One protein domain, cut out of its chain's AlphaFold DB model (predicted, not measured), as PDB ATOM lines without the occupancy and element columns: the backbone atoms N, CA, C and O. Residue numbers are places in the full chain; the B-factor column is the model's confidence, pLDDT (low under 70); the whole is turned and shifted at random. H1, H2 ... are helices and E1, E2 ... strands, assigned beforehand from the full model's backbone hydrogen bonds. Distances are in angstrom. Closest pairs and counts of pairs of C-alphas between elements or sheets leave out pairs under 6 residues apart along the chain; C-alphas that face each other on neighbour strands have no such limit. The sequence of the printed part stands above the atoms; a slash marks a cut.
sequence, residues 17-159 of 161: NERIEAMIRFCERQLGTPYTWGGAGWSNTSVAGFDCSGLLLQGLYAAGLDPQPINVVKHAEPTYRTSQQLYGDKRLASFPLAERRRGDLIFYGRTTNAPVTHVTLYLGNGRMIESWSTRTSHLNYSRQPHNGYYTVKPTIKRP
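This is residues 17 to 159 of the 161 residues of the protein "NlpC/P60 domain-containing protein" of Brachybacterium faecium (UniProt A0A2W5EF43). A strongly twisted sheet of six strands forms a wall, and three helices, H1, H2 and H4, pack on one of its faces; H2 sits between H1 and H4, and the short H3 lies beyond H2, off the sheet. A long loop, residues 29 to 51, joins H1 to H2 and reaches past the helices, with Thr 45 at one far end of the domain. The printed part has 143 residues, with four named helices followed along the chain by six named strands; the class is mixed, helices and strands. The sheet's order is E1, E6, E2, E3, E4, E5, all antiparallel. The whole is compact, with a radius of gyration of the C-alphas of 13.7 A, and rounded, spanning 40 by 33 by 26 A.

The longest strand is E3, residues 116 to 124, 21.6 A from first to last C-alpha. Before it comes E2, residues 105 to 109, 13.7 A long; after it come E4, residues 127 to 132, 15.0 A, and E5, residues 135 to 140, 15.5 A. E6, residues 151 to 158, is 19.2 A long, bends by 71 degrees at residue 154, and ends with C-alpha 158 at (-20.894, 17.022, 28.222). E1, residues 93 to 96, has four residues. H1, residues 17 to 28, begins with C-alpha 17 at (-32.460, 17.735, 32.042) and is 16.1 A long. H2, residues 52 to 62, begins with C-alpha 52 at (-13.964, 29.417, 37.007) and is 15.9 A long. H3, residues 72 to 75, and H4, residues 82 to 88, are shorter.

E2, E3, E4 and E5 form a meander, each strand the antiparallel neighbour of the one before, and each successive pair is a hairpin. The pairing of E3 is staggered: its residues 116 to 121 pair with E2, where N 106 and O 120 are 2.9 A apart, and its residues 121 to 124 pair with E4, where N 123 and O 127 are 2.8 A apart. Between E4 and the edge strand E5, N 128 and O 139 are 2.9 A apart. On the other side of E2 is E6, with N 105 and O 157 at 2.8 A. E1, the other edge strand, is antiparallel to E6, with N 158 and O 93 at 2.8 A. H1, H2 and H4 are on the same face of the sheet, making two layers, helices on one face of a sheet. H2 runs along the strands at a height over the sheet of 9.3 A, its line at 18 degrees to E3 on the local plane; its C-alpha 52 is 4.6 A from that of Ser 131 in E4, their closest pair. H1 runs across the strands, over E3 and E4, at a height over the sheet of 10.1 A. H4 is closest to E3 at the C-alphas of Gln 84 and Val 116, 5.2 A apart. H2 is the hub. H1 touches it with residues 22 to 27 alone, closest at the C-alphas of Met 23 and Gly 59, 4.3 A apart, at a steep tilt of 45 degrees, opposite ways. H4 touches it about perpendicular, at 76 degrees, closest at the C-alphas of Ser 53 and Ser 83, 5.2 A apart. H3, not on the sheet, only just touches H2, with 3 pairs of C-alphas within 8 A, the closest being Gly 54 and His 75 at 7.0 A. H1 and H4 are apart. In H1 and H4 every O i to N i+4 pair is within hydrogen-bond range, in H2 6 of 7, and H3 is too short for such a pair.

The two C-alphas farthest apart, those of Thr 45 and Ala 98, are 41.0 A from each other. The printed part has no cut. The link from H1 to H2, 23 residues, is long. The mean pLDDT of the printed part is 93.4, and residues 43 to 47 are under 70.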
ATOM      1  N   ASN A  17     -32.055  16.330  32.070       97.12
ATOM      2  CA  ASN A  17     -32.460  17.735  32.042       97.12
ATOM      3  C   ASN A  17     -32.633  18.299  33.460       97.12
ATOM      4  O   ASN A  17     -32.144  19.389  33.731       97.12
ATOM      5  N   GLU A  18     -33.233  17.549  34.392       98.12
ATOM      6  CA  GLU A  18     -33.340  17.977  35.799       98.12
ATOM      7  C   GLU A  18     -31.960  18.246  36.424       98.12
ATOM      8  O   GLU A  18     -31.792  19.230  37.148       98.12
ATOM      9  N   ARG A  19     -30.963  17.408  36.107       98.19
ATOM     10  CA  ARG A  19     -29.575  17.558  36.571       98.19
ATOM     11  C   ARG A  19     -28.885  18.773  35.959       98.19
ATOM     12  O   ARG A  19     -28.311  19.574  36.690       98.19
ATOM     13  N   ILE A  20     -28.993  18.958  34.643       98.25
ATOM     14  CA  ILE A  20     -28.438  20.137  33.957       98.25
ATOM     15  C   ILE A  20     -29.027  21.425  34.531       98.25
ATOM     16  O   ILE A  20     -28.284  22.351  34.852       98.25
ATOM     17  N   GLU A  21     -30.342  21.475  34.728       98.38
ATOM     18  CA  GLU A  21     -30.979  22.659  35.295       98.38
ATOM     19  C   GLU A  21     -30.606  22.872  36.765       98.38
ATOM     20  O   GLU A  21     -30.508  24.013  37.203       98.38
ATOM     21  N   ALA A  22     -30.342  21.817  37.543       98.50
ATOM     22  CA  ALA A  22     -29.824  21.968  38.901       98.50
ATOM     23  C   ALA A  22     -28.409  22.571  38.921       98.50
ATOM     24  O   ALA A  22     -28.155  23.482  39.712       98.50
ATOM     25  N   MET A  23     -27.528  22.124  38.020       98.56
ATOM     26  CA  MET A  23     -26.186  22.691  37.848       98.56
ATOM     27  C   MET A  23     -26.255  24.170  37.456       98.56
ATOM     28  O   MET A  23     -25.587  25.007  38.065       98.56
ATOM     29  N   ILE A  24     -27.095  24.512  36.474       98.62
ATOM     30  CA  ILE A  24     -27.267  25.896  36.022       98.62
ATOM     31  C   ILE A  24     -27.867  26.753  37.138       98.62
ATOM     32  O   ILE A  24     -27.308  27.797  37.455       98.62
ATOM     33  N   ARG A  25     -28.940  26.298  37.804       98.56
ATOM     34  CA  ARG A  25     -29.545  27.020  38.938       98.56
ATOM     35  C   ARG A  25     -28.547  27.284  40.056       98.56
ATOM     36  O   ARG A  25     -28.638  28.326  40.694       98.56
ATOM     37  N   PHE A  26     -27.633  26.354  40.333       97.94
ATOM     38  CA  PHE A  26     -26.567  26.605  41.299       97.94
ATOM     39  C   PHE A  26     -25.690  27.780  40.861       97.94
ATOM     40  O   PHE A  26     -25.525  28.716  41.641       97.94
ATOM     41  N   CYS A  27     -25.185  27.748  39.623       98.12
ATOM     42  CA  CYS A  27     -24.290  28.779  39.101       98.12
ATOM     43  C   CYS A  27     -24.981  30.151  39.017       98.12
ATOM     44  O   CYS A  27     -24.393  31.152  39.405       98.12
ATOM     45  N   GLU A  28     -26.242  30.195  38.576       98.25
ATOM     46  CA  GLU A  28     -27.055  31.419  38.502       98.25
ATOM     47  C   GLU A  28     -27.231  32.083  39.876       98.25
ATOM     48  O   GLU A  28     -27.163  33.303  39.993       98.25
ATOM     49  N   ARG A  29     -27.378  31.297  40.953       96.88
ATOM     50  CA  ARG A  29     -27.436  31.843  42.322       96.88
ATOM     51  C   ARG A  29     -26.128  32.489  42.782       96.88
ATOM     52  O   ARG A  29     -26.147  33.185  43.787       96.88
ATOM     53  N   GLN A  30     -25.015  32.241  42.089       96.44
ATOM     54  CA  GLN A  30     -23.714  32.823  42.426       96.44
ATOM     55  C   GLN A  30     -23.419  34.104  41.646       96.44
ATOM     56  O   GLN A  30     -22.334  34.654  41.800       96.44
ATOM     57  N   LEU A  31     -24.325  34.585  40.787       97.19
ATOM     58  CA  LEU A  31     -24.112  35.837  40.062       97.19
ATOM     59  C   LEU A  31     -23.774  36.983  41.025       97.19
ATOM     60  O   LEU A  31     -24.463  37.206  42.015       97.19
ATOM     61  N   GLY A  32     -22.701  37.714  40.719       95.50
ATOM     62  CA  GLY A  32     -22.181  38.785  41.569       95.50
ATOM     63  C   GLY A  32     -21.180  38.332  42.635       95.50
ATOM     64  O   GLY A  32     -20.411  39.172  43.100       95.50
ATOM     65  N   THR A  33     -21.104  37.038  42.963       94.81
ATOM     66  CA  THR A  33     -20.114  36.518  43.918       94.81
ATOM     67  C   THR A  33     -18.690  36.790  43.415       94.81
ATOM     68  O   THR A  33     -18.421  36.519  42.237       94.81
ATOM     69  N   PRO A  34     -17.774  37.295  44.265       94.50
ATOM     70  CA  PRO A  34     -16.415  37.633  43.860       94.50
ATOM     71  C   PRO A  34     -15.640  36.465  43.245       94.50
ATOM     72  O   PRO A  34     -15.787  35.303  43.636       94.50
ATOM     73  N   TYR A  35     -14.764  36.802  42.299       94.25
ATOM     74  CA  TYR A  35     -13.764  35.865  41.810       94.25
ATOM     75  C   TYR A  35     -12.707  35.629  42.894       94.25
ATOM     76  O   TYR A  35     -12.195  36.575  43.493       94.25
ATOM     77  N   THR A  36     -12.344  34.374  43.146       92.31
ATOM     78  CA  THR A  36     -11.275  34.018  44.092       92.31
ATOM     79  C   THR A  36     -10.510  32.822  43.558       92.31
ATOM     80  O   THR A  36     -11.096  31.766  43.351       92.31
ATOM     81  N   TRP A  37      -9.207  32.982  43.321       90.25
ATOM     82  CA  TRP A  37      -8.347  31.918  42.791       90.25
ATOM     83  C   TRP A  37      -8.338  30.683  43.706       90.25
ATOM     84  O   TRP A  37      -8.103  30.827  44.904       90.25
ATOM     85  N   GLY A  38      -8.588  29.487  43.157       89.62
ATOM     86  CA  GLY A  38      -8.735  28.248  43.936       89.62
ATOM     87  C   GLY A  38     -10.012  28.191  44.784       89.62
ATOM     88  O   GLY A  38     -10.191  27.277  45.590       89.62
ATOM     89  N   GLY A  39     -10.896  29.183  44.642       91.25
ATOM     90  CA  GLY A  39     -12.139  29.286  45.389       91.25
ATOM     91  C   GLY A  39     -13.217  28.365  44.828       91.25
ATOM     92  O   GLY A  39     -13.517  28.391  43.636       91.25
ATOM     93  N   ALA A  40     -13.869  27.613  45.710       92.94
ATOM     94  CA  ALA A  40     -15.053  26.808  45.405       92.94
ATOM     95  C   ALA A  40     -16.208  27.117  46.372       92.94
ATOM     96  O   ALA A  40     -16.903  26.205  46.819       92.94
ATOM     97  N   GLY A  41     -16.397  28.391  46.727       84.88
ATOM     98  CA  GLY A  41     -17.493  28.854  47.585       84.88
ATOM     99  C   GLY A  41     -17.249  28.720  49.090       84.88
ATOM    100  O   GLY A  41     -18.047  29.219  49.873       84.88
ATOM    101  N   TRP A  42     -16.146  28.094  49.508       71.75
ATOM    102  CA  TRP A  42     -15.665  28.143  50.890       71.75
ATOM    103  C   TRP A  42     -14.499  29.129  51.005       71.75
ATOM    104  O   TRP A  42     -13.616  29.134  50.149       71.75
ATOM    105  N   SER A  43     -14.480  29.931  52.069       60.53
ATOM    106  CA  SER A  43     -13.320  30.735  52.463       60.53
ATOM    107  C   SER A  43     -13.226  30.796  53.986       60.53
ATOM    108  O   SER A  43     -14.239  30.913  54.672       60.53
ATOM    109  N   ASN A  44     -12.005  30.717  54.517       56.94
ATOM    110  CA  ASN A  44     -11.698  30.948  55.934       56.94
ATOM    111  C   ASN A  44     -11.529  32.443  56.272       56.94
ATOM    112  O   ASN A  44     -11.323  32.796  57.429       56.94
ATOM    113  N   THR A  45     -11.609  33.314  55.267       46.09
ATOM    114  CA  THR A  45     -11.671  34.772  55.393       46.09
ATOM    115  C   THR A  45     -13.036  35.206  54.862       46.09
ATOM    116  O   THR A  45     -13.541  34.602  53.925       46.09
ATOM    117  N   SER A  46     -13.681  36.199  55.466       49.44
ATOM    118  CA  SER A  46     -15.123  36.512  55.366       49.44
ATOM    119  C   SER A  46     -15.725  36.778  53.966       49.44
ATOM    120  O   SER A  46     -16.884  37.174  53.870       49.44
ATOM    121  N   VAL A  47     -14.980  36.567  52.878       56.25
ATOM    122  CA  VAL A  47     -15.442  36.618  51.489       56.25
ATOM    123  C   VAL A  47     -15.270  35.235  50.854       56.25
ATOM    124  O   VAL A  47     -14.180  34.846  50.444       56.25
ATOM    125  N   ALA A  48     -16.363  34.476  50.784       79.94
ATOM    126  CA  ALA A  48     -16.438  33.268  49.972       79.94
ATOM    127  C   ALA A  48     -16.545  33.646  48.488       79.94
ATOM    128  O   ALA A  48     -17.394  34.454  48.108       79.94
ATOM    129  N   GLY A  49     -15.695  33.056  47.649       90.50
ATOM    130  CA  GLY A  49     -15.670  33.316  46.212       90.50
ATOM    131  C   GLY A  49     -15.413  32.063  45.388       90.50
ATOM    132  O   GLY A  49     -15.182  30.971  45.919       90.50
ATOM    133  N   PHE A  50     -15.464  32.228  44.070       94.88
ATOM    134  CA  PHE A  50     -15.267  31.138  43.118       94.88
ATOM    135  C   PHE A  50     -14.199  31.490  42.095       94.88
ATOM    136  O   PHE A  50     -14.224  32.594  41.548       94.88
ATOM    137  N   ASP A  51     -13.336  30.542  41.745       95.62
ATOM    138  CA  ASP A  51     -12.709  30.568  40.426       95.62
ATOM    139  C   ASP A  51     -13.614  29.901  39.385       95.62
ATOM    140  O   ASP A  51     -14.681  29.358  39.693       95.62
ATOM    141  N   CYS A  52     -13.200  29.966  38.120       97.19
ATOM    142  CA  CYS A  52     -13.964  29.417  37.007       97.19
ATOM    143  C   CYS A  52     -14.363  27.949  37.209       97.19
ATOM    144  O   CYS A  52     -15.507  27.569  36.981       97.19
ATOM    145  N   SER A  53     -13.430  27.123  37.667       97.44
ATOM    146  CA  SER A  53     -13.603  25.686  37.812       97.44
ATOM    147  C   SER A  53     -14.176  25.289  39.164       97.44
ATOM    148  O   SER A  53     -14.881  24.287  39.225       97.44
ATOM    149  N   GLY A  54     -13.959  26.081  40.214       96.69
ATOM    150  CA  GLY A  54     -14.605  25.906  41.509       96.69
ATOM    151  C   GLY A  54     -16.109  26.157  41.442       96.69
ATOM    152  O   GLY A  54     -16.879  25.379  42.005       96.69
ATOM    153  N   LEU A  55     -16.550  27.166  40.675       97.75
ATOM    154  CA  LEU A  55     -17.974  27.395  40.389       97.75
ATOM    155  C   LEU A  55     -18.619  26.156  39.753       97.75
ATOM    156  O   LEU A  55     -19.659  25.678  40.209       97.75
ATOM    157  N   LEU A  56     -17.987  25.616  38.707       98.25
ATOM    158  CA  LEU A  56     -18.540  24.484  37.962       98.25
ATOM    159  C   LEU A  56     -18.425  23.167  38.726       98.25
ATOM    160  O   LEU A  56     -19.331  22.347  38.634       98.25
ATOM    161  N   LEU A  57     -17.373  22.981  39.526       97.25
ATOM    162  CA  LEU A  57     -17.240  21.831  40.419       97.25
ATOM    163  C   LEU A  57     -18.418  21.768  41.401       97.25
ATOM    164  O   LEU A  57     -19.046  20.721  41.552       97.25
ATOM    165  N   GLN A  58     -18.781  22.902  41.999       97.06
ATOM    166  CA  GLN A  58     -19.940  22.984  42.887       97.06
ATOM    167  C   GLN A  58     -21.272  22.812  42.143       97.06
ATOM    168  O   GLN A  58     -22.175  22.138  42.641       97.06
ATOM    169  N   GLY A  59     -21.375  23.327  40.915       97.62
ATOM    170  CA  GLY A  59     -22.517  23.065  40.039       97.62
ATOM    171  C   GLY A  59     -22.702  21.576  39.717       97.62
ATOM    172  O   GLY A  59     -23.829  21.077  39.748       97.62
ATOM    173  N   LEU A  60     -21.613  20.846  39.455       97.56
ATOM    174  CA  LEU A  60     -21.641  19.398  39.225       97.56
ATOM    175  C   LEU A  60     -22.131  18.651  40.474       97.56
ATOM    176  O   LEU A  60     -23.024  17.806  40.356       97.56
ATOM    177  N   TYR A  61     -21.647  19.025  41.665       96.88
ATOM    178  CA  TYR A  61     -22.132  18.461  42.928       96.88
ATOM    179  C   TYR A  61     -23.622  18.724  43.154       96.88
ATOM    180  O   TYR A  61     -24.369  17.792  43.457       96.88
ATOM    181  N   ALA A  62     -24.087  19.956  42.926       97.06
ATOM    182  CA  ALA A  62     -25.505  20.301  43.029       97.06
ATOM    183  C   ALA A  62     -26.382  19.441  42.099       97.06
ATOM    184  O   ALA A  62     -27.510  19.090  42.442       97.06
ATOM    185  N   ALA A  63     -25.861  19.053  40.935       97.56
ATOM    186  CA  ALA A  63     -26.531  18.178  39.976       97.56
ATOM    187  C   ALA A  63     -26.329  16.672  40.234       97.56
ATOM    188  O   ALA A  63     -26.798  15.826  39.461       97.56
ATOM    189  N   GLY A  64     -25.658  16.318  41.332       95.88
ATOM    190  CA  GLY A  64     -25.433  14.943  41.758       95.88
ATOM    191  C   GLY A  64     -24.370  14.202  40.951       95.88
ATOM    192  O   GLY A  64     -24.462  12.980  40.854       95.88
ATOM    193  N   LEU A  65     -23.412  14.915  40.350       95.06
ATOM    194  CA  LEU A  65     -22.205  14.338  39.755       95.06
ATOM    195  C   LEU A  65     -21.018  14.604  40.679       95.06
ATOM    196  O   LEU A  65     -20.673  15.755  40.932       95.06
ATOM    197  N   ASP A  66     -20.385  13.533  41.151       94.25
ATOM    198  CA  ASP A  66     -19.146  13.602  41.926       94.25
ATOM    199  C   ASP A  66     -17.952  13.212  41.034       94.25
ATOM    200  O   ASP A  66     -17.812  12.036  40.678       94.25
ATOM    201  N   PRO A  67     -17.101  14.170  40.622       93.44
ATOM    202  CA  PRO A  67     -16.020  13.917  39.684       93.44
ATOM    203  C   PRO A  67     -14.735  13.424  40.375       93.44
ATOM    204  O   PRO A  67     -13.647  13.669  39.851       93.44
ATOM    205  N   GLN A  68     -14.796  12.681  41.492       93.38
ATOM    206  CA  GLN A  68     -13.595  12.106  42.135       93.38
ATOM    207  C   GLN A  68     -12.626  11.475  41.115       93.38
ATOM    208  O   GLN A  68     -13.077  10.761  40.228       93.38
ATOM    209  N   PRO A  69     -11.307  11.680  41.213       93.19
ATOM    210  CA  PRO A  69     -10.603  12.254  42.353       93.19
ATOM    211  C   PRO A  69     -10.524  13.789  42.321       93.19
ATOM    212  O   PRO A  69      -9.745  14.356  43.082       93.19
ATOM    213  N   ILE A  70     -11.266  14.460  41.433       94.88
ATOM    214  CA  ILE A  70     -11.397  15.920  41.412       94.88
ATOM    215  C   ILE A  70     -12.359  16.313  42.535       94.88
ATOM    216  O   ILE A  70     -13.527  15.928  42.507       94.88
ATOM    217  N   ASN A  71     -11.876  17.068  43.520       93.31
ATOM    218  CA  ASN A  71     -12.686  17.494  44.655       93.31
ATOM    219  C   ASN A  71     -12.302  18.871  45.192       93.31
ATOM    220  O   ASN A  71     -11.335  19.476  44.731       93.31
ATOM    221  N   VAL A  72     -13.093  19.376  46.144       91.88
ATOM    222  CA  VAL A  72     -12.928  20.729  46.699       91.88
ATOM    223  C   VAL A  72     -11.585  20.892  47.414       91.88
ATOM    224  O   VAL A  72     -10.975  21.951  47.315       91.88
ATOM    225  N   VAL A  73     -11.097  19.843  48.084       89.94
ATOM    226  CA  VAL A  73      -9.805  19.880  48.785       89.94
ATOM    227  C   VAL A  73      -8.662  20.041  47.787       89.94
ATOM    228  O   VAL A  73      -7.891  20.988  47.902       89.94
ATOM    229  N   LYS A  74      -8.603  19.186  46.757       91.75
ATOM    230  CA  LYS A  74      -7.587  19.299  45.701       91.75
ATOM    231  C   LYS A  74      -7.703  20.595  44.922       91.75
ATOM    232  O   LYS A  74      -6.698  21.166  44.529       91.75
ATOM    233  N   HIS A  75      -8.924  21.064  44.687       92.88
ATOM    234  CA  HIS A  75      -9.163  22.306  43.962       92.88
ATOM    235  C   HIS A  75      -8.486  23.517  44.623       92.88
ATOM    236  O   HIS A  75      -7.988  24.385  43.910       92.88
ATOM    237  N   ALA A  76      -8.427  23.543  45.957       90.25
ATOM    238  CA  ALA A  76      -7.780  24.610  46.712       90.25
ATOM    239  C   ALA A  76      -6.238  24.547  46.679       90.25
ATOM    240  O   ALA A  76      -5.577  25.502  47.092       90.25
ATOM    241  N   GLU A  77      -5.636  23.452  46.202       91.00
ATOM    242  CA  GLU A  77      -4.179  23.338  46.113       91.00
ATOM    243  C   GLU A  77      -3.617  24.311  45.050       91.00
ATOM    244  O   GLU A  77      -4.072  24.304  43.901       91.00
ATOM    245  N   PRO A  78      -2.572  25.108  45.355       86.75
ATOM    246  CA  PRO A  78      -2.094  26.183  44.473       86.75
ATOM    247  C   PRO A  78      -1.695  25.752  43.054       86.75
ATOM    248  O   PRO A  78      -1.754  26.548  42.109       86.75
ATOM    249  N   THR A  79      -1.262  24.504  42.883       89.50
ATOM    250  CA  THR A  79      -0.789  23.941  41.610       89.50
ATOM    251  C   THR A  79      -1.838  23.089  40.905       89.50
ATOM    252  O   THR A  79      -1.677  22.792  39.720       89.50
ATOM    253  N   TYR A  80      -2.937  22.738  41.576       91.75
ATOM    254  CA  TYR A  80      -3.980  21.920  40.980       91.75
ATOM    255  C   TYR A  80      -4.819  22.747  40.000       91.75
ATOM    256  O   TYR A  80      -5.092  23.933  40.199       91.75
ATOM    257  N   ARG A  81      -5.185  22.145  38.868       94.50
ATOM    258  CA  ARG A  81      -5.886  22.828  37.771       94.50
ATOM    259  C   ARG A  81      -7.167  22.083  37.439       94.50
ATOM    260  O   ARG A  81      -7.217  21.326  36.473       94.50
ATOM    261  N   THR A  82      -8.216  22.307  38.227       96.62
ATOM    262  CA  THR A  82      -9.502  21.607  38.062       96.62
ATOM    263  C   THR A  82     -10.086  21.762  36.656       96.62
ATOM    264  O   THR A  82     -10.588  20.787  36.107       96.62
ATOM    265  N   SER A  83      -9.952  22.925  36.009       97.25
ATOM    266  CA  SER A  83     -10.371  23.108  34.608       97.25
ATOM    267  C   SER A  83      -9.662  22.151  33.634       97.25
ATOM    268  O   SER A  83     -10.312  21.575  32.764       97.25
ATOM    269  N   GLN A  84      -8.355  21.916  33.799       97.62
ATOM    270  CA  GLN A  84      -7.599  20.943  32.997       97.62
ATOM    271  C   GLN A  84      -8.019  19.507  33.307       97.62
ATOM    272  O   GLN A  84      -8.167  18.701  32.392       97.62
ATOM    273  N   GLN A  85      -8.235  19.197  34.585       98.00
ATOM    274  CA  GLN A  85      -8.631  17.860  35.024       98.00
ATOM    275  C   GLN A  85     -10.025  17.494  34.504       98.00
ATOM    276  O   GLN A  85     -10.195  16.419  33.939       98.00
ATOM    277  N   LEU A  86     -10.994  18.413  34.579       97.94
ATOM    278  CA  LEU A  86     -12.329  18.230  33.997       97.94
ATOM    279  C   LEU A  86     -12.271  18.078  32.470       97.94
ATOM    280  O   LEU A  86     -12.983  17.251  31.905       97.94
ATOM    281  N   TYR A  87     -11.402  18.831  31.787       98.19
ATOM    282  CA  TYR A  87     -11.198  18.670  30.345       98.19
ATOM    283  C   TYR A  87     -10.594  17.301  29.991       98.19
ATOM    284  O   TYR A  87     -10.994  16.676  29.010       98.19
ATOM    285  N   GLY A  88      -9.662  16.799  30.802       96.88
ATOM    286  CA  GLY A  88      -9.053  15.477  30.639       96.88
ATOM    287  C   GLY A  88      -9.928  14.308  31.103       96.88
ATOM    288  O   GLY A  88      -9.635  13.163  30.760       96.88
ATOM    289  N   ASP A  89     -11.002  14.568  31.850       95.88
ATOM    290  CA  ASP A  89     -11.829  13.523  32.449       95.88
ATOM    291  C   ASP A  89     -12.543  12.697  31.373       95.88
ATOM    292  O   ASP A  89     -13.304  13.220  30.551       95.88
ATOM    293  N   LYS A  90     -12.285  11.387  31.377       92.69
ATOM    294  CA  LYS A  90     -12.860  10.427  30.428       92.69
ATOM    295  C   LYS A  90     -14.307  10.059  30.759       92.69
ATOM    296  O   LYS A  90     -14.997   9.531  29.896       92.69
ATOM    297  N   ARG A  91     -14.777  10.342  31.978       90.38
ATOM    298  CA  ARG A  91     -16.175  10.120  32.390       90.38
ATOM    299  C   ARG A  91     -17.107  11.209  31.874       90.38
ATOM    300  O   ARG A  91     -18.315  11.009  31.823       90.38
ATOM    301  N   LEU A  92     -16.554  12.359  31.494       95.12
ATOM    302  CA  LEU A  92     -17.283  13.408  30.801       95.12
ATOM    303  C   LEU A  92     -17.106  13.213  29.295       95.12
ATOM    304  O   LEU A  92     -15.991  13.295  28.764       95.12
ATOM    305  N   ALA A  93     -18.217  12.972  28.603       97.00
ATOM    306  CA  ALA A  93     -18.203  12.728  27.170       97.00
ATOM    307  C   ALA A  93     -17.670  13.953  26.415       97.00
ATOM    308  O   ALA A  93     -18.016  15.097  26.724       97.00
ATOM    309  N   SER A  94     -16.821  13.710  25.420       98.00
ATOM    310  CA  SER A  94     -16.216  14.756  24.599       98.00
ATOM    311  C   SER A  94     -16.974  14.890  23.286       98.00
ATOM    312  O   SER A  94     -17.172  13.894  22.598       98.00
ATOM    313  N   PHE A  95     -17.339  16.115  22.912       98.25
ATOM    314  CA  PHE A  95     -17.959  16.418  21.616       98.25
ATOM    315  C   PHE A  95     -17.259  17.612  20.955       98.25
ATOM    316  O   PHE A  95     -16.672  18.438  21.665       98.25
ATOM    317  N   PRO A  96     -17.324  17.754  19.620       98.12
ATOM    318  CA  PRO A  96     -16.924  18.978  18.935       98.12
ATOM    319  C   PRO A  96     -17.667  20.208  19.476       98.12
ATOM    320  O   PRO A  96     -18.862  20.155  19.762       98.12
ATOM    321  N   LEU A  97     -16.991  21.357  19.548       96.75
ATOM    322  CA  LEU A  97     -17.578  22.631  19.994       96.75
ATOM    323  C   LEU A  97     -18.812  23.054  19.175       96.75
ATOM    324  O   LEU A  97     -19.706  23.742  19.680       96.75
ATOM    325  N   ALA A  98     -18.871  22.654  17.902       96.62
ATOM    326  CA  ALA A  98     -20.014  22.901  17.028       96.62
ATOM    327  C   ALA A  98     -21.300  22.221  17.531       96.62
ATOM    328  O   ALA A  98     -22.385  22.748  17.319       96.62
ATOM    329  N   GLU A  99     -21.179  21.114  18.268       97.75
ATOM    330  CA  GLU A  99     -22.301  20.338  18.802       97.75
ATOM    331  C   GLU A  99     -22.707  20.750  20.221       97.75
ATOM    332  O   GLU A  99     -23.475  20.035  20.871       97.75
ATOM    333  N   ARG A 100     -22.183  21.872  20.731       97.50
ATOM    334  CA  ARG A 100     -22.460  22.347  22.090       97.50
ATOM    335  C   ARG A 100     -23.961  22.512  22.348       97.50
ATOM    336  O   ARG A 100     -24.700  23.091  21.552       97.50
ATOM    337  N   ARG A 101     -24.402  22.048  23.509       97.69
ATOM    338  CA  ARG A 101     -25.780  22.086  24.007       97.69
ATOM    339  C   ARG A 101     -25.793  22.654  25.415       97.69
ATOM    340  O   ARG A 101     -24.801  22.571  26.135       97.69
ATOM    341  N   ARG A 102     -26.924  23.236  25.811       98.19
ATOM    342  CA  ARG A 102     -27.130  23.728  27.177       98.19
ATOM    343  C   ARG A 102     -26.704  22.659  28.197       98.19
ATOM    344  O   ARG A 102     -27.090  21.497  28.063       98.19
ATOM    345  N   GLY A 103     -25.902  23.065  29.178       98.25
ATOM    346  CA  GLY A 103     -25.288  22.175  30.164       98.25
ATOM    347  C   GLY A 103     -23.865  21.716  29.831       98.25
ATOM    348  O   GLY A 103     -23.221  21.131  30.695       98.25
ATOM    349  N   ASP A 104     -23.357  21.965  28.623       98.56
ATOM    350  CA  ASP A 104     -21.980  21.606  28.271       98.56
ATOM    351  C   ASP A 104     -20.966  22.559  28.920       98.56
ATOM    352  O   ASP A 104     -21.193  23.768  29.027       98.56
ATOM    353  N   LEU A 105     -19.813  22.010  29.303       98.50
ATOM    354  CA  LEU A 105     -18.660  22.770  29.770       98.50
ATOM    355  C   LEU A 105     -17.791  23.148  28.566       98.50
ATOM    356  O   LEU A 105     -17.361  22.274  27.803       98.50
ATOM    357  N   ILE A 106     -17.526  24.442  28.398       98.25
ATOM    358  CA  ILE A 106     -16.673  24.981  27.335       98.25
ATOM    359  C   ILE A 106     -15.342  25.397  27.949       98.25
ATOM    360  O   ILE A 106     -15.310  26.091  28.962       98.25
ATOM    361  N   PHE A 107     -14.239  24.986  27.331       98.06
ATOM    362  CA  PHE A 107     -12.895  25.199  27.859       98.06
ATOM    363  C   PHE A 107     -12.099  26.153  26.984       98.06
ATOM    364  O   PHE A 107     -12.317  26.254  25.774       98.06
ATOM    365  N   TYR A 108     -11.132  26.820  27.604       97.50
ATOM    366  CA  TYR A 108     -10.321  27.838  26.958       97.50
ATOM    367  C   TYR A 108      -8.861  27.718  27.382       97.50
ATOM    368  O   TYR A 108      -8.548  27.264  28.483       97.50
ATOM    369  N   GLY A 109      -7.959  28.133  26.497       96.69
ATOM    370  CA  GLY A 109      -6.535  28.297  26.787       96.69
ATOM    371  C   GLY A 109      -6.008  29.598  26.192       96.69
ATOM    372  O   GLY A 109      -6.755  30.341  25.559       96.69
ATOM    373  N   ARG A 110      -4.711  29.875  26.363       94.56
ATOM    374  CA  ARG A 110      -4.052  31.020  25.699       94.56
ATOM    375  C   ARG A 110      -4.163  30.944  24.178       94.56
ATOM    376  O   ARG A 110      -4.468  31.929  23.524       94.56
ATOM    377  N   THR A 111      -3.973  29.744  23.650       93.50
ATOM    378  CA  THR A 111      -4.173  29.385  22.246       93.50
ATOM    379  C   THR A 111      -4.956  28.073  22.177       93.50
ATOM    380  O   THR A 111      -5.179  27.409  23.201       93.50
ATOM    381  N   THR A 112      -5.346  27.650  20.975       89.69
ATOM    382  CA  THR A 112      -5.994  26.347  20.747       89.69
ATOM    383  C   THR A 112      -5.145  25.180  21.267       89.69
ATOM    384  O   THR A 112      -5.693  24.270  21.886       89.69
ATOM    385  N   ASN A 113      -3.816  25.256  21.138       92.12
ATOM    386  CA  ASN A 113      -2.891  24.177  21.512       92.12
ATOM    387  C   ASN A 113      -2.309  24.309  22.931       92.12
ATOM    388  O   ASN A 113      -1.743  23.356  23.451       92.12
ATOM    389  N   ALA A 114      -2.456  25.468  23.585       95.69
ATOM    390  CA  ALA A 114      -1.995  25.659  24.963       95.69
ATOM    391  C   ALA A 114      -2.789  24.796  25.968       95.69
ATOM    392  O   ALA A 114      -3.915  24.396  25.673       95.69
ATOM    393  N   PRO A 115      -2.303  24.564  27.193       96.38
ATOM    394  CA  PRO A 115      -3.121  23.959  28.240       96.38
ATOM    395  C   PRO A 115      -4.410  24.750  28.517       96.38
ATOM    396  O   PRO A 115      -4.483  25.964  28.291       96.38
ATOM    397  N   VAL A 116      -5.440  24.058  29.011       97.31
ATOM    398  CA  VAL A 116      -6.671  24.706  29.486       97.31
ATOM    399  C   VAL A 116      -6.349  25.571  30.703       97.31
ATOM    400  O   VAL A 116      -5.599  25.163  31.585       97.31
ATOM    401  N   THR A 117      -6.898  26.778  30.751       95.94
ATOM    402  CA  THR A 117      -6.717  27.714  31.870       95.94
ATOM    403  C   THR A 117      -8.024  28.327  32.348       95.94
ATOM    404  O   THR A 117      -8.029  28.983  33.383       95.94
ATOM    405  N   HIS A 118      -9.125  28.098  31.631       97.38
ATOM    406  CA  HIS A 118     -10.431  28.643  31.976       97.38
ATOM    407  C   HIS A 118     -11.560  27.740  31.478       97.38
ATOM    408  O   HIS A 118     -11.377  26.978  30.521       97.38
ATOM    409  N   VAL A 119     -12.720  27.822  32.126       98.31
ATOM    410  CA  VAL A 119     -13.911  27.033  31.792       98.31
ATOM    411  C   VAL A 119     -15.184  27.844  32.040       98.31
ATOM    412  O   VAL A 119     -15.255  28.621  32.989       98.31
ATOM    413  N   THR A 120     -16.190  27.651  31.191       98.44
ATOM    414  CA  THR A 120     -17.524  28.252  31.322       98.44
ATOM    415  C   THR A 120     -18.611  27.192  31.159       98.44
ATOM    416  O   THR A 120     -18.379  26.124  30.584       98.44
ATOM    417  N   LEU A 121     -19.809  27.482  31.665       98.69
ATOM    418  CA  LEU A 121     -20.991  26.641  31.490       98.69
ATOM    419  C   LEU A 121     -21.901  27.230  30.412       98.69
ATOM    420  O   LEU A 121     -22.341  28.373  30.519       98.69
ATOM    421  N   TYR A 122     -22.199  26.445  29.375       98.56
ATOM    422  CA  TYR A 122     -23.039  26.876  28.263       98.56
ATOM    423  C   TYR A 122     -24.524  26.842  28.632       98.56
ATOM    424  O   TYR A 122     -25.081  25.798  28.976       98.56
ATOM    425  N   LEU A 123     -25.192  27.986  28.501       98.44
ATOM    426  CA  LEU A 123     -26.613  28.167  28.801       98.44
ATOM    427  C   LEU A 123     -27.509  27.939  27.571       98.44
ATOM    428  O   LEU A 123     -28.731  27.901  27.708       98.44
ATOM    429  N   GLY A 124     -26.923  27.744  26.387       97.12
ATOM    430  CA  GLY A 124     -27.643  27.740  25.112       97.12
ATOM    431  C   GLY A 124     -27.685  29.128  24.472       97.12
ATOM    432  O   GLY A 124     -27.365  30.126  25.111       97.12
ATOM    433  N   ASN A 125     -28.056  29.189  23.190       95.94
ATOM    434  CA  ASN A 125     -28.219  30.438  22.429       95.94
ATOM    435  C   ASN A 125     -27.012  31.388  22.507       95.94
ATOM    436  O   ASN A 125     -27.169  32.600  22.606       95.94
ATOM    437  N   GLY A 126     -25.795  30.838  22.516       95.81
ATOM    438  CA  GLY A 126     -24.583  31.651  22.615       95.81
ATOM    439  C   GLY A 126     -24.364  32.301  23.983       95.81
ATOM    440  O   GLY A 126     -23.503  33.160  24.074       95.81
ATOM    441  N   ARG A 127     -25.093  31.922  25.036       97.75
ATOM    442  CA  ARG A 127     -24.903  32.453  26.392       97.75
ATOM    443  C   ARG A 127     -24.122  31.479  27.262       97.75
ATOM    444  O   ARG A 127     -24.291  30.263  27.146       97.75
ATOM    445  N   MET A 128     -23.312  32.014  28.164       97.75
ATOM    446  CA  MET A 128     -22.564  31.251  29.156       97.75
ATOM    447  C   MET A 128     -22.618  31.923  30.526       97.75
ATOM    448  O   MET A 128     -22.934  33.108  30.636       97.75
ATOM    449  N   ILE A 129     -22.256  31.158  31.550       98.38
ATOM    450  CA  ILE A 129     -21.944  31.652  32.890       98.38
ATOM    451  C   ILE A 129     -20.525  31.233  33.281       98.38
ATOM    452  O   ILE A 129     -20.073  30.130  32.951       98.38
ATOM    453  N   GLU A 130     -19.817  32.123  33.967       97.88
ATOM    454  CA  GLU A 130     -18.452  31.902  34.443       97.88
ATOM    455  C   GLU A 130     -18.174  32.718  35.708       97.88
ATOM    456  O   GLU A 130     -18.875  33.693  35.973       97.88
ATOM    457  N   SER A 131     -17.110  32.368  36.435       97.25
ATOM    458  CA  SER A 131     -16.443  33.286  37.364       97.25
ATOM    459  C   SER A 131     -15.108  33.707  36.766       97.25
ATOM    460  O   SER A 131     -14.248  32.859  36.512       97.25
ATOM    461  N   TRP A 132     -14.942  35.005  36.504       95.56
ATOM    462  CA  TRP A 132     -13.736  35.550  35.885       95.56
ATOM    463  C   TRP A 132     -13.468  36.995  36.323       95.56
ATOM    464  O   TRP A 132     -14.394  37.779  36.528       95.56
ATOM    465  N   SER A 133     -12.182  37.348  36.417       92.19
ATOM    466  CA  SER A 133     -11.651  38.669  36.790       92.19
ATOM    467  C   SER A 133     -12.134  39.187  38.148       92.19
ATOM    468  O   SER A 133     -11.381  39.139  39.113       92.19
ATOM    469  N   THR A 134     -13.368  39.674  38.237       93.19
ATOM    470  CA  THR A 134     -13.909  40.297  39.451       93.19
ATOM    471  C   THR A 134     -15.024  39.488  40.093       93.19
ATOM    472  O   THR A 134     -15.168  39.545  41.311       93.19
ATOM    473  N   ARG A 135     -15.819  38.740  39.313       95.88
ATOM    474  CA  ARG A 135     -17.025  38.071  39.823       95.88
ATOM    475  C   ARG A 135     -17.579  36.995  38.894       95.88
ATOM    476  O   ARG A 135     -17.202  36.888  37.727       95.88
ATOM    477  N   THR A 136     -18.565  36.272  39.409       97.56
ATOM    478  CA  THR A 136     -19.454  35.424  38.614       97.56
ATOM    479  C   THR A 136     -20.419  36.279  37.795       97.56
ATOM    480  O   THR A 136     -21.087  37.166  38.332       97.56
ATOM    481  N   SER A 137     -20.488  36.036  36.486       97.75
ATOM    482  CA  SER A 137     -21.317  36.807  35.555       97.75
ATOM    483  C   SER A 137     -21.731  35.996  34.323       97.75
ATOM    484  O   SER A 137     -21.211  34.908  34.061       97.75
ATOM    485  N   HIS A 138     -22.696  36.526  33.569       97.12
ATOM    486  CA  HIS A 138     -23.009  36.032  32.229       97.12
ATOM    487  C   HIS A 138     -22.060  36.629  31.197       97.12
ATOM    488  O   HIS A 138     -21.668  37.791  31.291       97.12
ATOM    489  N   LEU A 139     -21.798  35.854  30.150       94.69
ATOM    490  CA  LEU A 139     -21.111  36.314  28.951       94.69
ATOM    491  C   LEU A 139     -21.754  35.734  27.692       94.69
ATOM    492  O   LEU A 139     -22.420  34.696  27.724       94.69
ATOM    493  N   ASN A 140     -21.501  36.402  26.571       93.62
ATOM    494  CA  ASN A 140     -21.861  35.911  25.249       93.62
ATOM    495  C   ASN A 140     -20.691  35.158  24.613       93.62
ATOM    496  O   ASN A 140     -19.516  35.445  24.854       93.62
ATOM    497  N   TYR A 141     -21.027  34.195  23.765       88.81
ATOM    498  CA  TYR A 141     -20.079  33.368  23.051       88.81
ATOM    499  C   TYR A 141     -19.241  34.202  22.091       88.81
ATOM    500  O   TYR A 141     -19.754  34.888  21.212       88.81
ATOM    501  N   SER A 142     -17.930  34.045  22.225       84.75
ATOM    502  CA  SER A 142     -16.926  34.506  21.282       84.75
ATOM    503  C   SER A 142     -15.869  33.416  21.146       84.75
ATOM    504  O   SER A 142     -15.555  32.720  22.114       84.75
ATOM    505  N   ARG A 143     -15.289  33.272  19.946       78.31
ATOM    506  CA  ARG A 143     -14.109  32.412  19.746       78.31
ATOM    507  C   ARG A 143     -12.896  32.920  20.535       78.31
ATOM    508  O   ARG A 143     -12.043  32.121  20.918       78.31
ATOM    509  N   GLN A 144     -12.857  34.229  20.772       81.62
ATOM    510  CA  GLN A 144     -11.822  34.951  21.500       81.62
ATOM    511  C   GLN A 144     -12.474  35.820  22.590       81.62
ATOM    512  O   GLN A 144     -12.642  37.028  22.405       81.62
ATOM    513  N   PRO A 145     -12.951  35.220  23.697       84.06
ATOM    514  CA  PRO A 145     -13.574  35.984  24.771       84.06
ATOM    515  C   PRO A 145     -12.529  36.820  25.519       84.06
ATOM    516  O   PRO A 145     -11.320  36.628  25.351       84.06
ATOM    517  N   HIS A 146     -13.009  37.722  26.378       88.56
ATOM    518  CA  HIS A 146     -12.151  38.518  27.263       88.56
ATOM    519  C   HIS A 146     -11.131  39.364  26.491       88.56
ATOM    520  O   HIS A 146      -9.944  39.362  26.800       88.56
ATOM    521  N   ASN A 147     -11.597  40.047  25.438       86.81
ATOM    522  CA  ASN A 147     -10.780  40.887  24.554       86.81
ATOM    523  C   ASN A 147      -9.554  40.151  23.966       86.81
ATOM    524  O   ASN A 147      -8.445  40.679  23.944       86.81
ATOM    525  N   GLY A 148      -9.734  38.889  23.554       88.06
ATOM    526  CA  GLY A 148      -8.658  38.077  22.972       88.06
ATOM    527  C   GLY A 148      -7.724  37.402  23.976       88.06
ATOM    528  O   GLY A 148      -6.812  36.686  23.568       88.06
ATOM    529  N   TYR A 149      -7.955  37.559  25.283       90.56
ATOM    530  CA  TYR A 149      -7.114  36.952  26.319       90.56
ATOM    531  C   TYR A 149      -7.129  35.411  26.277       90.56
ATOM    532  O   TYR A 149      -6.141  34.760  26.645       90.56
ATOM    533  N   TYR A 150      -8.224  34.820  25.789       94.12
ATOM    534  CA  TYR A 150      -8.347  33.380  25.584       94.12
ATOM    535  C   TYR A 150      -8.756  33.003  24.162       94.12
ATOM    536  O   TYR A 150      -9.400  33.763  23.448       94.12
ATOM    537  N   THR A 151      -8.461  31.753  23.808       95.88
ATOM    538  CA  THR A 151      -8.997  31.043  22.645       95.88
ATOM    539  C   THR A 151      -9.778  29.813  23.108       95.88
ATOM    540  O   THR A 151      -9.307  29.051  23.959       95.88
ATOM    541  N   VAL A 152     -10.973  29.614  22.547       96.06
ATOM    542  CA  VAL A 152     -11.824  28.450  22.841       96.06
ATOM    543  C   VAL A 152     -11.206  27.140  22.329       96.06
ATOM    544  O   VAL A 152     -10.583  27.101  21.267       96.06
ATOM    545  N   LYS A 153     -11.371  26.050  23.086       96.75
ATOM    546  CA  LYS A 153     -10.951  24.700  22.680       96.75
ATOM    547  C   LYS A 153     -11.876  24.108  21.611       96.75
ATOM    548  O   LYS A 153     -13.057  24.445  21.575       96.75
ATOM    549  N   PRO A 154     -11.368  23.209  20.745       96.38
ATOM    550  CA  PRO A 154     -12.169  22.628  19.667       96.38
ATOM    551  C   PRO A 154     -13.226  21.638  20.173       96.38
ATOM    552  O   PRO A 154     -14.143  21.298  19.425       96.38
ATOM    553  N   THR A 155     -13.119  21.182  21.423       97.75
ATOM    554  CA  THR A 155     -14.050  20.239  22.045       97.75
ATOM    555  C   THR A 155     -14.629  20.783  23.347       97.75
ATOM    556  O   THR A 155     -14.047  21.642  24.015       97.75
ATOM    557  N   ILE A 156     -15.799  20.258  23.697       97.88
ATOM    558  CA  ILE A 156     -16.510  20.508  24.951       97.88
ATOM    559  C   ILE A 156     -16.549  19.236  25.794       97.88
ATOM    560  O   ILE A 156     -16.273  18.140  25.296       97.88
ATOM    561  N   LYS A 157     -16.946  19.375  27.061       98.50
ATOM    562  CA  LYS A 157     -17.292  18.236  27.921       98.50
ATOM    563  C   LYS A 157     -18.773  18.277  28.244       98.50
ATOM    564  O   LYS A 157     -19.270  19.280  28.751       98.50
ATOM    565  N   ARG A 158     -19.469  17.181  27.958       98.06
ATOM    566  CA  ARG A 158     -20.894  17.022  28.222       98.06
ATOM    567  C   ARG A 158     -21.091  16.132  29.448       98.06
ATOM    568  O   ARG A 158     -20.761  14.947  29.384       98.06
ATOM    569  N   PRO A 159     -21.613  16.671  30.557       96.31
ATOM    570  CA  PRO A 159     -22.011  15.855  31.692       96.31
ATOM    571  C   PRO A 159     -23.364  15.168  31.426       96.31
ATOM    572  O   PRO A 159     -24.147  15.612  30.578       96.31
TER     573      PRO A 159